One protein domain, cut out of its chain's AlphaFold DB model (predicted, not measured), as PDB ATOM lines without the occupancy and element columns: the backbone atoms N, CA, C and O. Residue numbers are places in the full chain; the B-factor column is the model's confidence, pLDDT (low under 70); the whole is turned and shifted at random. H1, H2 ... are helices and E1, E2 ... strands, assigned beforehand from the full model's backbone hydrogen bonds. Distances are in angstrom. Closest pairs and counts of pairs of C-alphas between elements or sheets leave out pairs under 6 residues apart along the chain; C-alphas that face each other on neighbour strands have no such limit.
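This is residues 214 to 358 of the 554 residues of an uncharacterized protein of Planctomycetes bacterium (UniProt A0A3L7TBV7). Two sheets lie face to face as a sandwich with their strands crossed, and the larger sheet, E1 E2 E7 E5 E6, curls on its other face round the single helix H1. The smaller sheet, E4 E3 E8 E9, covers part of the larger one, and two long links, residues 246 to 262 and 295 to 310, pair briefly with each other. The printed part has 145 residues with nine named strands followed by one named helix, in the order E1 E2 E3 E4 E5 E6 E7 E8 E9 H1; both sheets are antiparallel. The class is mostly strand, with under half of the printed residues in named elements. The whole is compact, with a radius of gyration of the C-alphas of 14.7 A and spans of 44 by 33 by 28 A.

E1, residues 217 to 229, begins at C-alpha 217 (-41.635, 17.129, 52.744), measures 27.3 A and bends by 99 degrees at residue 226. E2, residues 235 to 245, measures 29.0 A. E3, residues 263 to 267, measures 13.5 A, and E4, residues 274 to 276, measures 6.8 A. E5, residues 280 to 284, begins at C-alpha 280 (-37.379, 13.929, 34.817) and measures 14.0 A; E6, residues 290 to 294, measures 13.3 A. E7, residues 311 to 318, measures 22.3 A. E8, residues 328 to 333, measures 14.0 A, and E9, residues 336 to 339, measures 9.9 A. H1, residues 349 to 357, measures 12.0 A and ends at C-alpha 357 (-26.073, 12.533, 40.087).

The larger sheet runs E1 E2 E7 E5 E6, with edge strands E1 and E6, and is twisted. The hairpin E1 and E2 is antiparallel at 165 degrees, with N 223 and O 240 at 2.9 A. E2 and E7 stand at 155 degrees, with N 241 and O 315 at 2.9 A. E7 and E5 stand at 163 degrees, with N 314 and O 282 at 2.9 A, and the hairpin E5 and E6 at 153 degrees, with N 293 and O 281 at 2.8 A. H1 is on this sheet, which curls round it. Its closest C-alphas to E1 are those of Phe 228 and Met 349, 6.5 A; to E6, those of Arg 290 and Leu 357, 4.8 A. Every O i to N i+4 pair of H1 is within hydrogen-bond range. The smaller sheet runs E4 E3 E8 E9. The hairpin E3 and E4 is antiparallel at 150 degrees, with N 267 and O 274 at 3.0 A. E3 and E8 stand at 161 degrees, with N 264 and O 332 at 2.9 A, and the hairpin E8 and E9 at 151 degrees, with N 331 and O 338 at 2.9 A. In the sandwich, two sheets face to face, the facing parts are 10.8 A centre to centre, and the strands of the one stand at 59 degrees to those of the other. Across it, the closest C-alphas of E4 and E7 are those of Ala 276 and Phe 317, 6.5 A. E2 and E8 are near each other, with 5 pairs of C-alphas within 10 A. H1 is not on the smaller sheet.

The C-alphas of Asp 271 and Ala 287, the two farthest apart, are 46.3 A from each other. The printed part has no cut. The links E2 to E3 and E6 to E7 are long; their residues 257 to 258 and 302 to 303 pair antiparallel. Residues 224 to 225 of E1 pair parallel with residues 346 to 347. The mean pLDDT of the printed part is 83.9, and residues 230 to 234, 252 to 254, 286 to 288, 307, 309 and 358 are under 70.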
ATOM      1  N   PRO A 214     -48.237  17.296  57.107       84.56
ATOM      2  CA  PRO A 214     -47.544  18.580  57.164       84.56
ATOM      3  C   PRO A 214     -46.140  18.465  57.776       84.56
ATOM      4  O   PRO A 214     -45.958  17.868  58.832       84.56
ATOM      5  N   GLY A 215     -45.144  19.041  57.100       84.25
ATOM      6  CA  GLY A 215     -43.741  18.990  57.522       84.25
ATOM      7  C   GLY A 215     -42.966  17.747  57.073       84.25
ATOM      8  O   GLY A 215     -41.750  17.740  57.225       84.25
ATOM      9  N   SER A 216     -43.609  16.742  56.466       85.50
ATOM     10  CA  SER A 216     -42.921  15.528  56.001       85.50
ATOM     11  C   SER A 216     -42.270  15.653  54.617       85.50
ATOM     12  O   SER A 216     -41.816  14.658  54.053       85.50
ATOM     13  N   ILE A 217     -42.308  16.838  54.009       90.81
ATOM     14  CA  ILE A 217     -41.635  17.129  52.744       90.81
ATOM     15  C   ILE A 217     -40.950  18.480  52.897       90.81
ATOM     16  O   ILE A 217     -41.577  19.448  53.334       90.81
ATOM     17  N   ARG A 218     -39.677  18.560  52.509       91.06
ATOM     18  CA  ARG A 218     -38.922  19.817  52.489       91.06
ATOM     19  C   ARG A 218     -38.118  19.964  51.206       91.06
ATOM     20  O   ARG A 218     -37.718  18.978  50.594       91.06
ATOM     21  N   ILE A 219     -37.893  21.212  50.809       91.44
ATOM     22  CA  ILE A 219     -37.012  21.551  49.693       91.44
ATOM     23  C   ILE A 219     -35.640  21.875  50.279       91.44
ATOM     24  O   ILE A 219     -35.515  22.832  51.041       91.44
ATOM     25  N   ASP A 220     -34.630  21.095  49.907       88.56
ATOM     26  CA  ASP A 220     -33.267  21.263  50.418       88.56
ATOM     27  C   ASP A 220     -32.450  22.203  49.525       88.56
ATOM     28  O   ASP A 220     -31.667  23.023  50.012       88.56
ATOM     29  N   LYS A 221     -32.639  22.122  48.202       87.38
ATOM     30  CA  LYS A 221     -31.893  22.946  47.247       87.38
ATOM     31  C   LYS A 221     -32.679  23.216  45.973       87.38
ATOM     32  O   LYS A 221     -33.355  22.341  45.445       87.38
ATOM     33  N   ILE A 222     -32.519  24.422  45.433       90.69
ATOM     34  CA  ILE A 222     -33.100  24.841  44.155       90.69
ATOM     35  C   ILE A 222     -31.979  25.360  43.253       90.69
ATOM     36  O   ILE A 222     -31.103  26.104  43.699       90.69
ATOM     37  N   ALA A 223     -32.006  24.986  41.978       89.44
ATOM     38  CA  ALA A 223     -31.130  25.537  40.950       89.44
ATOM     39  C   ALA A 223     -31.905  25.767  39.648       89.44
ATOM     40  O   ALA A 223     -32.806  25.008  39.309       89.44
ATOM     41  N   MET A 224     -31.535  26.799  38.892       89.50
ATOM     42  CA  MET A 224     -32.045  27.030  37.535       89.50
ATOM     43  C   MET A 224     -30.912  26.837  36.535       89.50
ATOM     44  O   MET A 224     -29.803  27.320  36.762       89.50
ATOM     45  N   VAL A 225     -31.181  26.150  35.430       89.12
ATOM     46  CA  VAL A 225     -30.177  25.799  34.421       89.12
ATOM     47  C   VAL A 225     -30.704  26.180  33.048       89.12
ATOM     48  O   VAL A 225     -31.824  25.824  32.676       89.12
ATOM     49  N   SER A 226     -29.891  26.907  32.286       84.50
ATOM     50  CA  SER A 226     -30.188  27.216  30.890       84.50
ATOM     51  C   SER A 226     -29.672  26.108  29.973       84.50
ATOM     52  O   SER A 226     -28.600  25.550  30.208       84.50
ATOM     53  N   LYS A 227     -30.437  25.787  28.919       82.62
ATOM     54  CA  LYS A 227     -30.113  24.710  27.959       82.62
ATOM     55  C   LYS A 227     -29.852  23.351  28.628       82.62
ATOM     56  O   LYS A 227     -28.926  22.632  28.260       82.62
ATOM     57  N   PHE A 228     -30.678  23.004  29.606       82.19
ATOM     58  CA  PHE A 228     -30.710  21.670  30.174       82.19
ATOM     59  C   PHE A 228     -31.018  20.641  29.082       82.19
ATOM     60  O   PHE A 228     -31.959  20.812  28.303       82.19
ATOM     61  N   GLN A 229     -30.210  19.588  29.019       77.88
ATOM     62  CA  GLN A 229     -30.294  18.556  27.995       77.88
ATOM     63  C   GLN A 229     -30.239  17.181  28.658       77.88
ATOM     64  O   GLN A 229     -29.253  16.846  29.315       77.88
ATOM     65  N   LEU A 230     -31.291  16.384  28.469       69.69
ATOM     66  CA  LEU A 230     -31.214  14.934  28.652       69.69
ATOM     67  C   LEU A 230     -30.775  14.278  27.338       69.69
ATOM     68  O   LEU A 230     -30.718  14.927  26.291       69.69
ATOM     69  N   ASP A 231     -30.507  12.976  27.397       62.16
ATOM     70  CA  ASP A 231     -30.003  12.118  26.309       62.16
ATOM     71  C   ASP A 231     -30.818  12.175  24.991       62.16
ATOM     72  O   ASP A 231     -30.405  11.670  23.954       62.16
ATOM     73  N   THR A 232     -31.976  12.844  24.996       56.09
ATOM     74  CA  THR A 232     -32.896  13.028  23.866       56.09
ATOM     75  C   THR A 232     -32.543  14.189  22.923       56.09
ATOM     76  O   THR A 232     -33.280  14.453  21.975       56.09
ATOM     77  N   GLY A 233     -31.442  14.918  23.145       59.50
ATOM     78  CA  GLY A 233     -30.965  15.956  22.212       59.50
ATOM     79  C   GLY A 233     -31.721  17.295  22.252       59.50
ATOM     80  O   GLY A 233     -31.294  18.262  21.621       59.50
ATOM     81  N   ARG A 234     -32.825  17.388  23.006       66.88
ATOM     82  CA  ARG A 234     -33.608  18.620  23.178       66.88
ATOM     83  C   ARG A 234     -33.039  19.451  24.327       66.88
ATOM     84  O   ARG A 234     -32.871  18.950  25.434       66.88
ATOM     85  N   THR A 235     -32.776  20.729  24.061       78.50
ATOM     86  CA  THR A 235     -32.369  21.700  25.085       78.50
ATOM     87  C   THR A 235     -33.591  22.488  25.553       78.50
ATOM     88  O   THR A 235     -34.342  23.017  24.736       78.50
ATOM     89  N   THR A 236     -33.814  22.554  26.862       83.06
ATOM     90  CA  THR A 236     -34.871  23.366  27.493       83.06
ATOM     91  C   THR A 236     -34.295  24.075  28.711       83.06
ATOM     92  O   THR A 236     -33.292  23.636  29.268       83.06
ATOM     93  N   ASN A 237     -34.864  25.199  29.127       88.50
ATOM     94  CA  ASN A 237     -34.496  25.764  30.421       88.50
ATOM     95  C   ASN A 237     -35.194  24.945  31.510       88.50
ATOM     96  O   ASN A 237     -36.355  24.576  31.344       88.50
ATOM     97  N   ALA A 238     -34.515  24.658  32.619       90.56
ATOM     98  CA  ALA A 238     -35.075  23.800  33.659       90.56
ATOM     99  C   ALA A 238     -34.803  24.316  35.074       90.56
ATOM    100  O   ALA A 238     -33.743  24.879  35.356       90.56
ATOM    101  N   TYR A 239     -35.761  24.069  35.966       92.50
ATOM    102  CA  TYR A 239     -35.579  24.169  37.409       92.50
ATOM    103  C   TYR A 239     -35.284  22.781  37.972       92.50
ATOM    104  O   TYR A 239     -36.037  21.837  37.736       92.50
ATOM    105  N   LEU A 240     -34.194  22.671  38.721       91.94
ATOM    106  CA  LEU A 240     -33.838  21.497  39.500       91.94
ATOM    107  C   LEU A 240     -34.208  21.769  40.954       91.94
ATOM    108  O   LEU A 240     -33.802  22.787  41.519       91.94
ATOM    109  N   VAL A 241     -34.964  20.858  41.551       93.19
ATOM    110  CA  VAL A 241     -35.478  20.994  42.914       93.19
ATOM    111  C   VAL A 241     -35.151  19.718  43.672       93.19
ATOM    112  O   VAL A 241     -35.698  18.669  43.354       93.19
ATOM    113  N   ASP A 242     -34.239  19.797  44.634       91.06
ATOM    114  CA  ASP A 242     -33.911  18.684  45.526       91.06
ATOM    115  C   ASP A 242     -34.899  18.687  46.690       91.06
ATOM    116  O   ASP A 242     -35.046  19.688  47.401       91.06
ATOM    117  N   VAL A 243     -35.624  17.584  46.817       92.12
ATOM    118  CA  VAL A 243     -36.733  17.409  47.747       92.12
ATOM    119  C   VAL A 243     -36.447  16.201  48.623       92.12
ATOM    120  O   VAL A 243     -36.181  15.108  48.119       92.12
ATOM    121  N   HIS A 244     -36.559  16.408  49.930       90.31
ATOM    122  CA  HIS A 244     -36.478  15.359  50.932       90.31
ATOM    123  C   HIS A 244     -37.883  14.965  51.380       90.31
ATOM    124  O   HIS A 244     -38.696  15.824  51.738       90.31
ATOM    125  N   PHE A 245     -38.148  13.664  51.373       88.19
ATOM    126  CA  PHE A 245     -39.394  13.062  51.820       88.19
ATOM    127  C   PHE A 245     -39.148  12.233  53.082       88.19
ATOM    128  O   PHE A 245     -38.364  11.280  53.077       88.19
ATOM    129  N   ASP A 246     -39.870  12.583  54.139       84.38
ATOM    130  CA  ASP A 246     -39.906  11.883  55.420       84.38
ATOM    131  C   ASP A 246     -41.001  10.794  55.440       84.38
ATOM    132  O   ASP A 246     -41.867  10.760  54.553       84.38
ATOM    133  N   PRO A 247     -41.034   9.920  56.468       75.12
ATOM    134  CA  PRO A 247     -41.990   8.812  56.560       75.12
ATOM    135  C   PRO A 247     -43.460   9.221  56.424       75.12
ATOM    136  O   PRO A 247     -44.263   8.455  55.897       75.12
ATOM    137  N   GLY A 248     -43.820  10.448  56.819       76.75
ATOM    138  CA  GLY A 248     -45.181  10.978  56.667       76.75
ATOM    139  C   GLY A 248     -45.670  11.085  55.213       76.75
ATOM    140  O   GLY A 248     -46.877  11.175  54.981       76.75
ATOM    141  N   ALA A 249     -44.764  11.028  54.231       78.88
ATOM    142  CA  ALA A 249     -45.076  10.975  52.802       78.88
ATOM    143  C   ALA A 249     -45.075   9.540  52.224       78.88
ATOM    144  O   ALA A 249     -45.311   9.354  51.030       78.88
ATOM    145  N   THR A 250     -44.826   8.512  53.044       77.50
ATOM    146  CA  THR A 250     -44.852   7.106  52.605       77.50
ATOM    147  C   THR A 250     -46.274   6.559  52.495       77.50
ATOM    148  O   THR A 250     -47.212   7.050  53.123       77.50
ATOM    149  N   THR A 251     -46.428   5.520  51.674       71.38
ATOM    150  CA  THR A 251     -47.642   4.703  51.597       71.38
ATOM    151  C   THR A 251     -47.477   3.437  52.435       71.38
ATOM    152  O   THR A 251     -46.490   2.710  52.275       71.38
ATOM    153  N   GLU A 252     -48.483   3.143  53.258       63.94
ATOM    154  CA  GLU A 252     -48.561   2.001  54.180       63.94
ATOM    155  C   GLU A 252     -48.122   0.691  53.501       63.94
ATOM    156  O   GLU A 252     -48.735   0.213  52.542       63.94
ATOM    157  N   GLY A 253     -46.997   0.125  53.949       56.75
ATOM    158  CA  GLY A 253     -46.457  -1.144  53.440       56.75
ATOM    159  C   GLY A 253     -45.980  -1.155  51.975       56.75
ATOM    160  O   GLY A 253     -45.469  -2.181  51.522       56.75
ATOM    161  N   GLN A 254     -46.111  -0.048  51.232       61.59
ATOM    162  CA  GLN A 254     -45.696   0.073  49.826       61.59
ATOM    163  C   GLN A 254     -44.487   0.998  49.624       61.59
ATOM    164  O   GLN A 254     -43.862   0.948  48.566       61.59
ATOM    165  N   GLY A 255     -44.122   1.789  50.638       74.19
ATOM    166  CA  GLY A 255     -43.023   2.749  50.561       74.19
ATOM    167  C   GLY A 255     -43.417   4.006  49.787       74.19
ATOM    168  O   GLY A 255     -44.585   4.398  49.763       74.19
ATOM    169  N   PHE A 256     -42.443   4.670  49.171       81.88
ATOM    170  CA  PHE A 256     -42.698   5.837  48.326       81.88
ATOM    171  C   PHE A 256     -43.090   5.394  46.915       81.88
ATOM    172  O   PHE A 256     -42.388   4.589  46.305       81.88
ATOM    173  N   ALA A 257     -44.196   5.932  46.407       85.56
ATOM    174  CA  ALA A 257     -44.657   5.728  45.040       85.56
ATOM    175  C   ALA A 257     -45.306   7.023  44.538       85.56
ATOM    176  O   ALA A 257     -46.520   7.198  44.625       85.56
ATOM    177  N   ILE A 258     -44.473   7.955  44.073       89.19
ATOM    178  CA  ILE A 258     -44.898   9.316  43.724       89.19
ATOM    179  C   ILE A 258     -44.936   9.457  42.205       89.19
ATOM    180  O   ILE A 258     -43.955   9.167  41.517       89.19
ATOM    181  N   SER A 259     -46.075   9.889  41.673       89.69
ATOM    182  CA  SER A 259     -46.251  10.171  40.247       89.69
ATOM    183  C   SER A 259     -45.882  11.615  39.888       89.69
ATOM    184  O   SER A 259     -45.837  12.500  40.745       89.69
ATOM    185  N   ALA A 260     -45.683  11.887  38.594       89.94
ATOM    186  CA  ALA A 260     -45.489  13.254  38.102       89.94
ATOM    187  C   ALA A 260     -46.697  14.169  38.377       89.94
ATOM    188  O   ALA A 260     -46.519  15.357  38.605       89.94
ATOM    189  N   SER A 261     -47.922  13.634  38.395       87.94
ATOM    190  CA  SER A 261     -49.156  14.390  38.668       87.94
ATOM    191  C   SER A 261     -49.266  14.874  40.114       87.94
ATOM    192  O   SER A 261     -49.882  15.908  40.366       87.94
ATOM    193  N   GLN A 262     -48.626  14.177  41.057       89.75
ATOM    194  CA  GLN A 262     -48.573  14.568  42.469       89.75
ATOM    195  C   GLN A 262     -47.557  15.687  42.756       89.75
ATOM    196  O   GLN A 262     -47.453  16.133  43.901       89.75
ATOM    197  N   LEU A 263     -46.806  16.129  41.741       92.75
ATOM    198  CA  LEU A 263     -45.744  17.124  41.840       92.75
ATOM    199  C   LEU A 263     -46.008  18.252  40.843       92.75
ATOM    200  O   LEU A 263     -45.988  18.048  39.632       92.75
ATOM    201  N   ARG A 264     -46.225  19.469  41.337       92.62
ATOM    202  CA  ARG A 264     -46.543  20.619  40.484       92.62
ATOM    203  C   ARG A 264     -45.820  21.871  40.949       92.62
ATOM    204  O   ARG A 264     -45.936  22.282  42.102       92.62
ATOM    205  N   LEU A 265     -45.085  22.493  40.039       93.50
ATOM    206  CA  LEU A 265     -44.489  23.800  40.264       93.50
ATOM    207  C   LEU A 265     -45.490  24.860  39.809       93.50
ATOM    208  O   LEU A 265     -45.926  24.837  38.657       93.50
ATOM    209  N   VAL A 266     -45.873  25.760  40.713       92.94
ATOM    210  CA  VAL A 266     -46.875  26.797  40.443       92.94
ATOM    211  C   VAL A 266     -46.228  28.170  40.557       92.94
ATOM    212  O   VAL A 266     -45.505  28.456  41.516       92.94
ATOM    213  N   GLY A 267     -46.483  29.019  39.567       90.75
ATOM    214  CA  GLY A 267     -45.941  30.371  39.472       90.75
ATOM    215  C   GLY A 267     -46.965  31.367  38.951       90.75
ATOM    216  O   GLY A 267     -48.024  30.978  38.467       90.75
ATOM    217  N   GLY A 268     -46.641  32.654  39.061       85.12
ATOM    218  CA  GLY A 268     -47.560  33.740  38.715       85.12
ATOM    219  C   GLY A 268     -48.680  33.965  39.740       85.12
ATOM    220  O   GLY A 268     -48.758  33.328  40.800       85.12
ATOM    221  N   THR A 269     -49.527  34.943  39.441       79.56
ATOM    222  CA  THR A 269     -50.673  35.357  40.259       79.56
ATOM    223  C   THR A 269     -51.806  35.761  39.337       79.56
ATOM    224  O   THR A 269     -51.546  36.361  38.296       79.56
ATOM    225  N   GLY A 270     -53.053  35.534  39.731       73.56
ATOM    226  CA  GLY A 270     -54.164  35.964  38.894       73.56
ATOM    227  C   GLY A 270     -54.352  35.059  37.669       73.56
ATOM    228  O   GLY A 270     -53.886  33.912  37.625       73.56
ATOM    229  N   ASP A 271     -54.852  35.671  36.601       70.44
ATOM    230  CA  ASP A 271     -54.897  35.128  35.239       70.44
ATOM    231  C   ASP A 271     -53.526  34.724  34.651       70.44
ATOM    232  O   ASP A 271     -53.475  33.976  33.673       70.44
ATOM    233  N   SER A 272     -52.397  35.180  35.218       78.62
ATOM    234  CA  SER A 272     -51.053  34.776  34.764       78.62
ATOM    235  C   SER A 272     -50.535  33.502  35.443       78.62
ATOM    236  O   SER A 272     -49.395  33.093  35.203       78.62
ATOM    237  N   THR A 273     -51.351  32.844  36.273       85.38
ATOM    238  CA  THR A 273     -50.946  31.628  36.985       85.38
ATOM    239  C   THR A 273     -50.624  30.493  36.010       85.38
ATOM    240  O   THR A 273     -51.409  30.156  35.126       85.38
ATOM    241  N   VAL A 274     -49.457  29.875  36.187       89.69
ATOM    242  CA  VAL A 274     -48.956  28.771  35.357       89.69
ATOM    243  C   VAL A 274     -48.556  27.582  36.219       89.69
ATOM    244  O   VAL A 274     -48.056  27.739  37.336       89.69
ATOM    245  N   VAL A 275     -48.759  26.381  35.676       91.06
ATOM    246  CA  VAL A 275     -48.408  25.110  36.317       91.06
ATOM    247  C   VAL A 275     -47.479  24.323  35.408       91.06
ATOM    248  O   VAL A 275     -47.749  24.180  34.217       91.06
ATOM    249  N   ALA A 276     -46.414  23.773  35.984       92.00
ATOM    250  CA  ALA A 276     -45.519  22.846  35.308       92.00
ATOM    251  C   ALA A 276     -45.365  21.545  36.103       92.00
ATOM    252  O   ALA A 276     -45.265  21.564  37.331       92.00
ATOM    253  N   TYR A 277     -45.294  20.426  35.386       92.50
ATOM    254  CA  TYR A 277     -45.033  19.094  35.938       92.50
ATOM    255  C   TYR A 277     -43.574  18.697  35.690       92.50
ATOM    256  O   TYR A 277     -42.964  19.189  34.732       92.50
ATOM    257  N   PRO A 278     -42.982  17.839  36.537       92.81
ATOM    258  CA  PRO A 278     -41.629  17.375  36.311       92.81
ATOM    259  C   PRO A 278     -41.604  16.383  35.144       92.81
ATOM    260  O   PRO A 278     -42.450  15.494  35.036       92.81
ATOM    261  N   PHE A 279     -40.598  16.505  34.284       90.38
ATOM    262  CA  PHE A 279     -40.401  15.590  33.152       90.38
ATOM    263  C   PHE A 279     -39.284  14.574  33.405       90.38
ATOM    264  O   PHE A 279     -39.223  13.535  32.754       90.38
ATOM    265  N   ALA A 280     -38.416  14.846  34.377       90.81
ATOM    266  CA  ALA A 280     -37.379  13.929  34.817       90.81
ATOM    267  C   ALA A 280     -37.171  14.046  36.326       90.81
ATOM    268  O   ALA A 280     -37.519  15.055  36.947       90.81
ATOM    269  N   TRP A 281     -36.576  13.013  36.909       93.00
ATOM    270  CA  TRP A 281     -36.135  13.039  38.292       93.00
ATOM    271  C   TRP A 281     -34.841  12.252  38.459       93.00
ATOM    272  O   TRP A 281     -34.444  11.466  37.603       93.00
ATOM    273  N   SER A 282     -34.181  12.454  39.587       90.81
ATOM    274  CA  SER A 282     -33.072  11.624  40.020       90.81
ATOM    275  C   SER A 282     -33.303  11.136  41.436       90.81
ATOM    276  O   SER A 282     -33.691  11.922  42.301       90.81
ATOM    277  N   GLN A 283     -33.018   9.865  41.690       88.81
ATOM    278  CA  GLN A 283     -33.151   9.241  43.005       88.81
ATOM    279  C   GLN A 283     -31.944   8.340  43.310       88.81
ATOM    280  O   GLN A 283     -31.297   7.850  42.377       88.81
ATOM    281  N   PRO A 284     -31.639   8.085  44.593       82.44
ATOM    282  CA  PRO A 284     -30.642   7.106  44.997       82.44
ATOM    283  C   PRO A 284     -30.939   5.716  44.417       82.44
ATOM    284  O   PRO A 284     -32.023   5.162  44.607       82.44
ATOM    285  N   GLY A 285     -29.964   5.140  43.714       74.81
ATOM    286  CA  GLY A 285     -30.036   3.771  43.205       74.81
ATOM    287  C   GLY A 285     -29.705   2.752  44.294       74.81
ATOM    288  O   GLY A 285     -29.043   3.090  45.271       74.81
ATOM    289  N   VAL A 286     -30.113   1.487  44.114       67.19
ATOM    290  CA  VAL A 286     -29.913   0.401  45.101       67.19
ATOM    291  C   VAL A 286     -28.431   0.161  45.413       67.19
ATOM    292  O   VAL A 286     -28.091  -0.041  46.577       67.19
ATOM    293  N   ALA A 287     -27.553   0.262  44.411       65.12
ATOM    294  CA  ALA A 287     -26.104   0.065  44.535       65.12
ATOM    295  C   ALA A 287     -25.327   1.323  44.989       65.12
ATOM    296  O   ALA A 287     -24.100   1.327  44.961       65.12
ATOM    297  N   GLY A 288     -26.029   2.390  45.384       67.69
ATOM    298  CA  GLY A 288     -25.427   3.690  45.680       67.69
ATOM    299  C   GLY A 288     -25.375   4.615  44.460       67.69
ATOM    300  O   GLY A 288     -25.712   4.221  43.343       67.69
ATOM    301  N   GLY A 289     -25.002   5.876  44.701       73.75
ATOM    302  CA  GLY A 289     -25.109   6.956  43.713       73.75
ATOM    303  C   GLY A 289     -26.561   7.307  43.370       73.75
ATOM    304  O   GLY A 289     -27.501   6.676  43.862       73.75
ATOM    305  N   ARG A 290     -26.763   8.328  42.532       83.50
ATOM    306  CA  ARG A 290     -28.093   8.663  42.010       83.50
ATOM    307  C   ARG A 290     -28.198   8.308  40.536       83.50
ATOM    308  O   ARG A 290     -27.245   8.459  39.773       83.50
ATOM    309  N   SER A 291     -29.372   7.839  40.141       85.25
ATOM    310  CA  SER A 291     -29.703   7.551  38.748       85.25
ATOM    311  C   SER A 291     -30.789   8.507  38.285       85.25
ATOM    312  O   SER A 291     -31.714   8.813  39.037       85.25
ATOM    313  N   ILE A 292     -30.651   8.978  37.048       88.12
ATOM    314  CA  ILE A 292     -31.603   9.886  36.415       88.12
ATOM    315  C   ILE A 292     -32.619   9.042  35.651       88.12
ATOM    316  O   ILE A 292     -32.249   8.147  34.893       88.12
ATOM    317  N   PHE A 293     -33.889   9.364  35.834       89.81
ATOM    318  CA  PHE A 293     -35.028   8.726  35.197       89.81
ATOM    319  C   PHE A 293     -35.922   9.793  34.560       89.81
ATOM    320  O   PHE A 293     -35.858  10.976  34.912       89.81
ATOM    321  N   GLN A 294     -36.751   9.384  33.605       89.31
ATOM    322  CA  GLN A 294     -37.675  10.269  32.905       89.31
ATOM    323  C   GLN A 294     -39.110   9.820  33.143       89.31
ATOM    324  O   GLN A 294     -39.403   8.627  33.212       89.31
ATOM    325  N   PHE A 295     -40.010  10.788  33.290       88.12
ATOM    326  CA  PHE A 295     -41.445  10.534  33.294       88.12
ATOM    327  C   PHE A 295     -41.922  10.510  31.846       88.12
ATOM    328  O   PHE A 295     -42.552  11.465  31.403       88.12
ATOM    329  N   ASP A 296     -41.539   9.461  31.122       85.62
ATOM    330  CA  ASP A 296     -41.904   9.173  29.730       85.62
ATOM    331  C   ASP A 296     -42.990   8.084  29.610       85.62
ATOM    332  O   ASP A 296     -43.583   7.924  28.542       85.62
ATOM    333  N   ASP A 297     -43.317   7.391  30.709       86.00
ATOM    334  CA  ASP A 297     -44.376   6.381  30.785       86.00
ATOM    335  C   ASP A 297     -45.231   6.514  32.064       86.00
ATOM    336  O   ASP A 297     -44.794   7.020  33.099       86.00
ATOM    337  N   VAL A 298     -46.480   6.041  32.017       83.62
ATOM    338  CA  VAL A 298     -47.415   6.057  33.162       83.62
ATOM    339  C   VAL A 298     -46.993   5.118  34.303       83.62
ATOM    340  O   VAL A 298     -47.406   5.303  35.451       83.62
ATOM    341  N   SER A 299     -46.171   4.112  33.997       84.88
ATOM    342  CA  SER A 299     -45.600   3.159  34.952       84.88
ATOM    343  C   SER A 299     -44.381   3.702  35.702       84.88
ATOM    344  O   SER A 299     -43.895   3.051  36.627       84.88
ATOM    345  N   HIS A 300     -43.900   4.894  35.345       88.81
ATOM    346  CA  HIS A 300     -42.762   5.528  35.992       88.81
ATOM    347  C   HIS A 300     -43.197   6.318  37.231       88.81
ATOM    348  O   HIS A 300     -43.991   7.261  37.161       88.81
ATOM    349  N   TYR A 301     -42.666   5.895  38.377       88.56
ATOM    350  CA  TYR A 301     -42.902   6.481  39.694       88.56
ATOM    351  C   TYR A 301     -41.568   6.693  40.401       88.56
ATOM    352  O   TYR A 301     -40.664   5.857  40.308       88.56
ATOM    353  N   ILE A 302     -41.481   7.773  41.174       89.12
ATOM    354  CA  ILE A 302     -40.389   7.950  42.125       89.12
ATOM    355  C   ILE A 302     -40.600   6.945  43.250       89.12
ATOM    356  O   ILE A 302     -41.672   6.891  43.861       89.12
ATOM    357  N   THR A 303     -39.572   6.145  43.498       86.69
ATOM    358  CA  THR A 303     -39.595   5.078  44.494       86.69
ATOM    359  C   THR A 303     -38.327   5.124  45.322       86.69
ATOM    360  O   THR A 303     -37.262   5.501  44.837       86.69
ATOM    361  N   ALA A 304     -38.428   4.733  46.585       79.44
ATOM    362  CA  ALA A 304     -37.246   4.583  47.416       79.44
ATOM    363  C   ALA A 304     -36.676   3.168  47.309       79.44
ATOM    364  O   ALA A 304     -37.341   2.232  46.854       79.44
ATOM    365  N   SER A 305     -35.427   3.011  47.746       75.50
ATOM    366  CA  SER A 305     -34.848   1.678  47.874       75.50
ATOM    367  C   SER A 305     -35.677   0.846  48.868       75.50
ATOM    368  O   SER A 305     -36.240   1.393  49.818       75.50
ATOM    369  N   PRO A 306     -35.801  -0.477  48.678       71.44
ATOM    370  CA  PRO A 306     -36.590  -1.308  49.584       71.44
ATOM    371  C   PRO A 306     -36.180  -1.107  51.049       71.44
ATOM    372  O   PRO A 306     -34.999  -1.148  51.368       71.44
ATOM    373  N   GLY A 307     -37.145  -0.891  51.942       66.12
ATOM    374  CA  GLY A 307     -36.894  -0.756  53.382       66.12
ATOM    375  C   GLY A 307     -36.459   0.632  53.856       66.12
ATOM    376  O   GLY A 307     -36.543   0.889  55.053       66.12
ATOM    377  N   THR A 308     -36.053   1.543  52.965       70.25
ATOM    378  CA  THR A 308     -35.729   2.919  53.363       70.25
ATOM    379  C   THR A 308     -36.998   3.706  53.644       70.25
ATOM    380  O   THR A 308     -37.972   3.630  52.893       70.25
ATOM    381  N   THR A 309     -36.961   4.495  54.706       69.56
ATOM    382  CA  THR A 309     -38.108   5.261  55.207       69.56
ATOM    383  C   THR A 309     -38.012   6.756  54.902       69.56
ATOM    384  O   THR A 309     -38.945   7.497  55.189       69.56
ATOM    385  N   SER A 310     -36.914   7.189  54.281       77.69
ATOM    386  CA  SER A 310     -36.743   8.517  53.695       77.69
ATOM    387  C   SER A 310     -36.364   8.403  52.218       77.69
ATOM    388  O   SER A 310     -35.814   7.385  51.782       77.69
ATOM    389  N   LEU A 311     -36.640   9.451  51.449       85.94
ATOM    390  CA  LEU A 311     -36.314   9.522  50.029       85.94
ATOM    391  C   LEU A 311     -35.815  10.922  49.681       85.94
ATOM    392  O   LEU A 311     -36.512  11.901  49.915       85.94
ATOM    393  N   ASP A 312     -34.644  10.989  49.058       87.19
ATOM    394  CA  ASP A 312     -34.130  12.207  48.436       87.19
ATOM    395  C   ASP A 312     -34.361  12.126  46.929       87.19
ATOM    396  O   ASP A 312     -33.907  11.183  46.275       87.19
ATOM    397  N   ALA A 313     -35.065  13.099  46.356       91.12
ATOM    398  CA  ALA A 313     -35.335  13.144  44.924       91.12
ATOM    399  C   ALA A 313     -35.081  14.541  44.351       91.12
ATOM    400  O   ALA A 313     -35.588  15.538  44.853       91.12
ATOM    401  N   THR A 314     -34.330  14.601  43.251       92.38
ATOM    402  CA  THR A 314     -34.060  15.837  42.516       92.38
ATOM    403  C   THR A 314     -35.004  15.852  41.337       92.38
ATOM    404  O   THR A 314     -34.853  15.060  40.410       92.38
ATOM    405  N   LEU A 315     -35.990  16.732  41.381       94.19
ATOM    406  CA  LEU A 315     -37.009  16.894  40.357       94.19
ATOM    407  C   LEU A 315     -36.540  17.894  39.303       94.19
ATOM    408  O   LEU A 315     -35.918  18.902  39.641       94.19
ATOM    409  N   VAL A 316     -36.872  17.640  38.038       92.94
ATOM    410  CA  VAL A 316     -36.563  18.536  36.921       92.94
ATOM    411  C   VAL A 316     -37.856  19.042  36.296       92.94
ATOM    412  O   VAL A 316     -38.609  18.277  35.689       92.94
ATOM    413  N   PHE A 317     -38.098  20.344  36.428       93.44
ATOM    414  CA  PHE A 317     -39.261  21.044  35.887       93.44
ATOM    415  C   PHE A 317     -38.874  21.895  34.677       93.44
ATOM    416  O   PHE A 317     -37.787  22.479  34.675       93.44
ATOM    417  N   PRO A 318     -39.747  22.027  33.663       91.69
ATOM    418  CA  PRO A 318     -39.503  22.943  32.560       91.69
ATOM    419  C   PRO A 318     -39.635  24.386  33.064       91.69
ATOM    420  O   PRO A 318     -40.586  24.729  33.764       91.69
ATOM    421  N   ALA A 319     -38.678  25.240  32.709       90.19
ATOM    422  CA  ALA A 319     -38.690  26.656  33.067       90.19
ATOM    423  C   ALA A 319     -39.419  27.524  32.028       90.19
ATOM    424  O   ALA A 319     -39.781  28.656  32.335       90.19
ATOM    425  N   ASP A 320     -39.660  26.995  30.826       87.62
ATOM    426  CA  ASP A 320     -40.285  27.712  29.705       87.62
ATOM    427  C   ASP A 320     -41.653  28.360  30.042       87.62
ATOM    428  O   ASP A 320     -41.900  29.471  29.571       87.62
ATOM    429  N   PRO A 321     -42.532  27.760  30.879       86.81
ATOM    430  CA  PRO A 321     -43.790  28.402  31.287       86.81
ATOM    431  C   PRO A 321     -43.616  29.630  32.196       86.81
ATOM    432  O   PRO A 321     -44.528  30.453  32.299       86.81
ATOM    433  N   PHE A 322     -42.466  29.764  32.862       88.50
ATOM    434  CA  PHE A 322     -42.228  30.741  33.922       88.50
ATOM    435  C   PHE A 322     -41.410  31.935  33.416       88.50
ATOM    436  O   PHE A 322     -40.223  32.082  33.717       88.50
ATOM    437  N   VAL A 323     -42.049  32.793  32.619       82.06
ATOM    438  CA  VAL A 323     -41.431  33.988  32.021       82.06
ATOM    439  C   VAL A 323     -42.066  35.281  32.536       82.06
ATOM    440  O   VAL A 323     -43.282  35.361  32.710       82.06
ATOM    441  N   GLY A 324     -41.246  36.317  32.732       81.75
ATOM    442  CA  GLY A 324     -41.705  37.634  33.185       81.75
ATOM    443  C   GLY A 324     -42.163  37.631  34.645       81.75
ATOM    444  O   GLY A 324     -41.403  37.262  35.535       81.75
ATOM    445  N   ASP A 325     -43.405  38.046  34.879       79.69
ATOM    446  CA  ASP A 325     -44.083  38.076  36.183       79.69
ATOM    447  C   ASP A 325     -44.503  36.681  36.688       79.69
ATOM    448  O   ASP A 325     -44.840  36.505  37.860       79.69
ATOM    449  N   ARG A 326     -44.422  35.660  35.828       85.00
ATOM    450  CA  ARG A 326     -44.824  34.276  36.114       85.00
ATOM    451  C   ARG A 326     -43.739  33.463  36.811       85.00
ATOM    452  O   ARG A 326     -43.507  32.311  36.464       85.00
ATOM    453  N   VAL A 327     -43.039  34.044  37.780       87.75
ATOM    454  CA  VAL A 327     -42.000  33.320  38.530       87.75
ATOM    455  C   VAL A 327     -42.617  32.237  39.431       87.75
ATOM    456  O   VAL A 327     -43.716  32.445  39.957       87.75
ATOM    457  N   PRO A 328     -41.946  31.085  39.637       91.00
ATOM    458  CA  PRO A 328     -42.421  30.065  40.569       91.00
ATOM    459  C   PRO A 328     -42.592  30.612  41.996       91.00
ATOM    460  O   PRO A 328     -41.782  31.398  42.481       91.00
ATOM    461  N   ARG A 329     -43.646  30.198  42.696       90.75
ATOM    462  CA  ARG A 329     -43.968  30.674  44.056       90.75
ATOM    463  C   ARG A 329     -43.983  29.554  45.076       90.75
ATOM    464  O   ARG A 329     -43.577  29.746  46.220       90.75
ATOM    465  N   PHE A 330     -44.466  28.389  44.669       92.62
ATOM    466  CA  PHE A 330     -44.504  27.214  45.518       92.62
ATOM    467  C   PHE A 330     -44.425  25.938  44.685       92.62
ATOM    468  O   PHE A 330     -44.874  25.883  43.538       92.62
ATOM    469  N   LEU A 331     -43.869  24.901  45.297       93.88
ATOM    470  CA  LEU A 331     -44.002  23.526  44.844       93.88
ATOM    471  C   LEU A 331     -45.176  22.919  45.608       93.88
ATOM    472  O   LEU A 331     -45.190  22.965  46.835       93.88
ATOM    473  N   ASN A 332     -46.156  22.355  44.914       92.12
ATOM    474  CA  ASN A 332     -47.128  21.488  45.560       92.12
ATOM    475  C   ASN A 332     -46.726  20.029  45.330       92.12
ATOM    476  O   ASN A 332     -46.570  19.590  44.190       92.12
ATOM    477  N   ALA A 333     -46.496  19.323  46.433       91.62
ATOM    478  CA  ALA A 333     -46.052  17.940  46.464       91.62
ATOM    479  C   ALA A 333     -46.972  17.146  47.392       91.62
ATOM    480  O   ALA A 333     -47.073  17.453  48.579       91.62
ATOM    481  N   MET A 334     -47.656  16.135  46.847       88.19
ATOM    482  CA  MET A 334     -48.591  15.278  47.592       88.19
ATOM    483  C   MET A 334     -49.590  16.089  48.439       88.19
ATOM    484  O   MET A 334     -49.725  15.888  49.647       88.19
ATOM    485  N   GLY A 335     -50.239  17.076  47.816       85.50
ATOM    486  CA  GLY A 335     -51.224  17.954  48.454       85.50
ATOM    487  C   GLY A 335     -50.631  19.074  49.318       85.50
ATOM    488  O   GLY A 335     -51.312  20.067  49.551       85.50
ATOM    489  N   LEU A 336     -49.372  18.984  49.752       89.12
ATOM    490  CA  LEU A 336     -48.739  20.016  50.572       89.12
ATOM    491  C   LEU A 336     -48.170  21.140  49.715       89.12
ATOM    492  O   LEU A 336     -47.537  20.896  48.691       89.12
ATOM    493  N   ARG A 337     -48.333  22.380  50.179       90.88
ATOM    494  CA  ARG A 337     -47.719  23.557  49.566       90.88
ATOM    495  C   ARG A 337     -46.393  23.885  50.243       90.88
ATOM    496  O   ARG A 337     -46.370  24.251  51.414       90.88
ATOM    497  N   LEU A 338     -45.309  23.817  49.483       91.75
ATOM    498  CA  LEU A 338     -43.956  24.125  49.930       91.75
ATOM    499  C   LEU A 338     -43.513  25.464  49.326       91.75
ATOM    500  O   LEU A 338     -43.572  25.618  48.103       91.75
ATOM    501  N   PRO A 339     -43.086  26.442  50.143       90.56
ATOM    502  CA  PRO A 339     -42.630  27.729  49.633       90.56
ATOM    503  C   PRO A 339     -41.419  27.534  48.717       90.56
ATOM    504  O   PRO A 339     -40.498  26.789  49.046       90.56
ATOM    505  N   PHE A 340     -41.426  28.197  47.561       90.00
ATOM    506  CA  PHE A 340     -40.353  28.090  46.580       90.00
ATOM    507  C   PHE A 340     -39.524  29.371  46.572       90.00
ATOM    508  O   PHE A 340     -40.000  30.432  46.165       90.00
ATOM    509  N   THR A 341     -38.269  29.268  47.000       87.81
ATOM    510  CA  THR A 341     -37.326  30.387  46.954       87.81
ATOM    511  C   THR A 341     -36.633  30.419  45.600       87.81
ATOM    512  O   THR A 341     -36.070  29.421  45.153       87.81
ATOM    513  N   GLN A 342     -36.670  31.571  44.934       85.50
ATOM    514  CA  GLN A 342     -36.001  31.729  43.648       85.50
ATOM    515  C   GLN A 342     -34.483  31.549  43.797       85.50
ATOM    516  O   GLN A 342     -33.906  32.074  44.750       85.50
ATOM    517  N   PRO A 343     -33.822  30.824  42.880       83.06
ATOM    518  CA  PRO A 343     -32.377  30.673  42.930       83.06
ATOM    519  C   PRO A 343     -31.689  31.997  42.573       83.06
ATOM    520  O   PRO A 343     -31.963  32.582  41.527       83.06
ATOM    521  N   ASP A 344     -30.734  32.430  43.402       71.00
ATOM    522  CA  ASP A 344     -30.013  33.702  43.216       71.00
ATOM    523  C   ASP A 344     -29.161  33.743  41.935       71.00
ATOM    524  O   ASP A 344     -28.847  34.815  41.412       71.00
ATOM    525  N   LYS A 345     -28.725  32.575  41.440       75.44
ATOM    526  CA  LYS A 345     -27.871  32.442  40.252       75.44
ATOM    527  C   LYS A 345     -28.247  31.222  39.420       75.44
ATOM    528  O   LYS A 345     -28.521  30.145  39.951       75.44
ATOM    529  N   GLN A 346     -28.160  31.377  38.100       81.19
ATOM    530  CA  GLN A 346     -28.193  30.237  37.189       81.19
ATOM    531  C   GLN A 346     -26.958  29.357  37.403       81.19
ATOM    532  O   GLN A 346     -25.837  29.839  37.569       81.19
ATOM    533  N   THR A 347     -27.184  28.052  37.392       83.50
ATOM    534  CA  THR A 347     -26.157  27.023  37.508       83.50
ATOM    535  C   THR A 347     -25.768  26.524  36.117       83.50
ATOM    536  O   THR A 347     -26.586  26.479  35.198       83.50
ATOM    537  N   THR A 348     -24.495  26.165  35.943       85.69
ATOM    538  CA  THR A 348     -23.999  25.560  34.700       85.69
ATOM    539  C   THR A 348     -24.522  24.132  34.546       85.69
ATOM    540  O   THR A 348     -24.857  23.479  35.531       85.69
ATOM    541  N   MET A 349     -24.517  23.589  33.326       82.44
ATOM    542  CA  MET A 349     -24.901  22.187  33.098       82.44
ATOM    543  C   MET A 349     -24.073  21.205  33.948       82.44
ATOM    544  O   MET A 349     -24.604  20.221  34.450       82.44
ATOM    545  N   ALA A 350     -22.792  21.506  34.189       80.69
ATOM    546  CA  ALA A 350     -21.949  20.713  35.082       80.69
ATOM    547  C   ALA A 350     -22.466  20.726  36.532       80.69
ATOM    548  O   ALA A 350     -22.599  19.670  37.140       80.69
ATOM    549  N   GLY A 351     -22.826  21.897  37.073       80.94
ATOM    550  CA  GLY A 351     -23.402  21.990  38.419       80.94
ATOM    551  C   GLY A 351     -24.790  21.346  38.526       80.94
ATOM    552  O   GLY A 351     -25.117  20.760  39.557       80.94
ATOM    553  N   ALA A 352     -25.576  21.397  37.446       82.00
ATOM    554  CA  ALA A 352     -26.858  20.708  37.332       82.00
ATOM    555  C   ALA A 352     -26.685  19.190  37.412       82.00
ATOM    556  O   ALA A 352     -27.389  18.511  38.156       82.00
ATOM    557  N   LEU A 353     -25.704  18.670  36.672       82.69
ATOM    558  CA  LEU A 353     -25.384  17.254  36.656       82.69
ATOM    559  C   LEU A 353     -24.866  16.788  38.021       82.69
ATOM    560  O   LEU A 353     -25.269  15.726  38.476       82.69
ATOM    561  N   THR A 354     -24.073  17.603  38.722       82.25
ATOM    562  CA  THR A 354     -23.668  17.323  40.110       82.25
ATOM    563  C   THR A 354     -24.869  17.234  41.054       82.25
ATOM    564  O   THR A 354     -24.904  16.375  41.930       82.25
ATOM    565  N   MET A 355     -25.873  18.100  40.886       82.06
ATOM    566  CA  MET A 355     -27.099  18.061  41.691       82.06
ATOM    567  C   MET A 355     -27.978  16.844  41.359       82.06
ATOM    568  O   MET A 355     -28.618  16.287  42.246       82.06
ATOM    569  N   LEU A 356     -28.000  16.409  40.096       83.00
ATOM    570  CA  LEU A 356     -28.761  15.234  39.668       83.00
ATOM    571  C   LEU A 356     -28.084  13.928  40.058       83.00
ATOM    572  O   LEU A 356     -28.729  13.060  40.625       83.00
ATOM    573  N   LEU A 357     -26.797  13.766  39.777       81.50
ATOM    574  CA  LEU A 357     -26.073  12.533  40.087       81.50
ATOM    575  C   LEU A 357     -25.741  12.409  41.579       81.50
ATOM    576  O   LEU A 357     -25.407  11.321  42.049       81.50
ATOM    577  N   GLY A 358     -25.882  13.510  42.324       67.94
ATOM    578  CA  GLY A 358     -25.331  13.637  43.663       67.94
ATOM    579  C   GLY A 358     -23.805  13.694  43.592       67.94
ATOM    580  O   GLY A 358     -23.183  13.257  42.621       67.94
TER     581      GLY A 358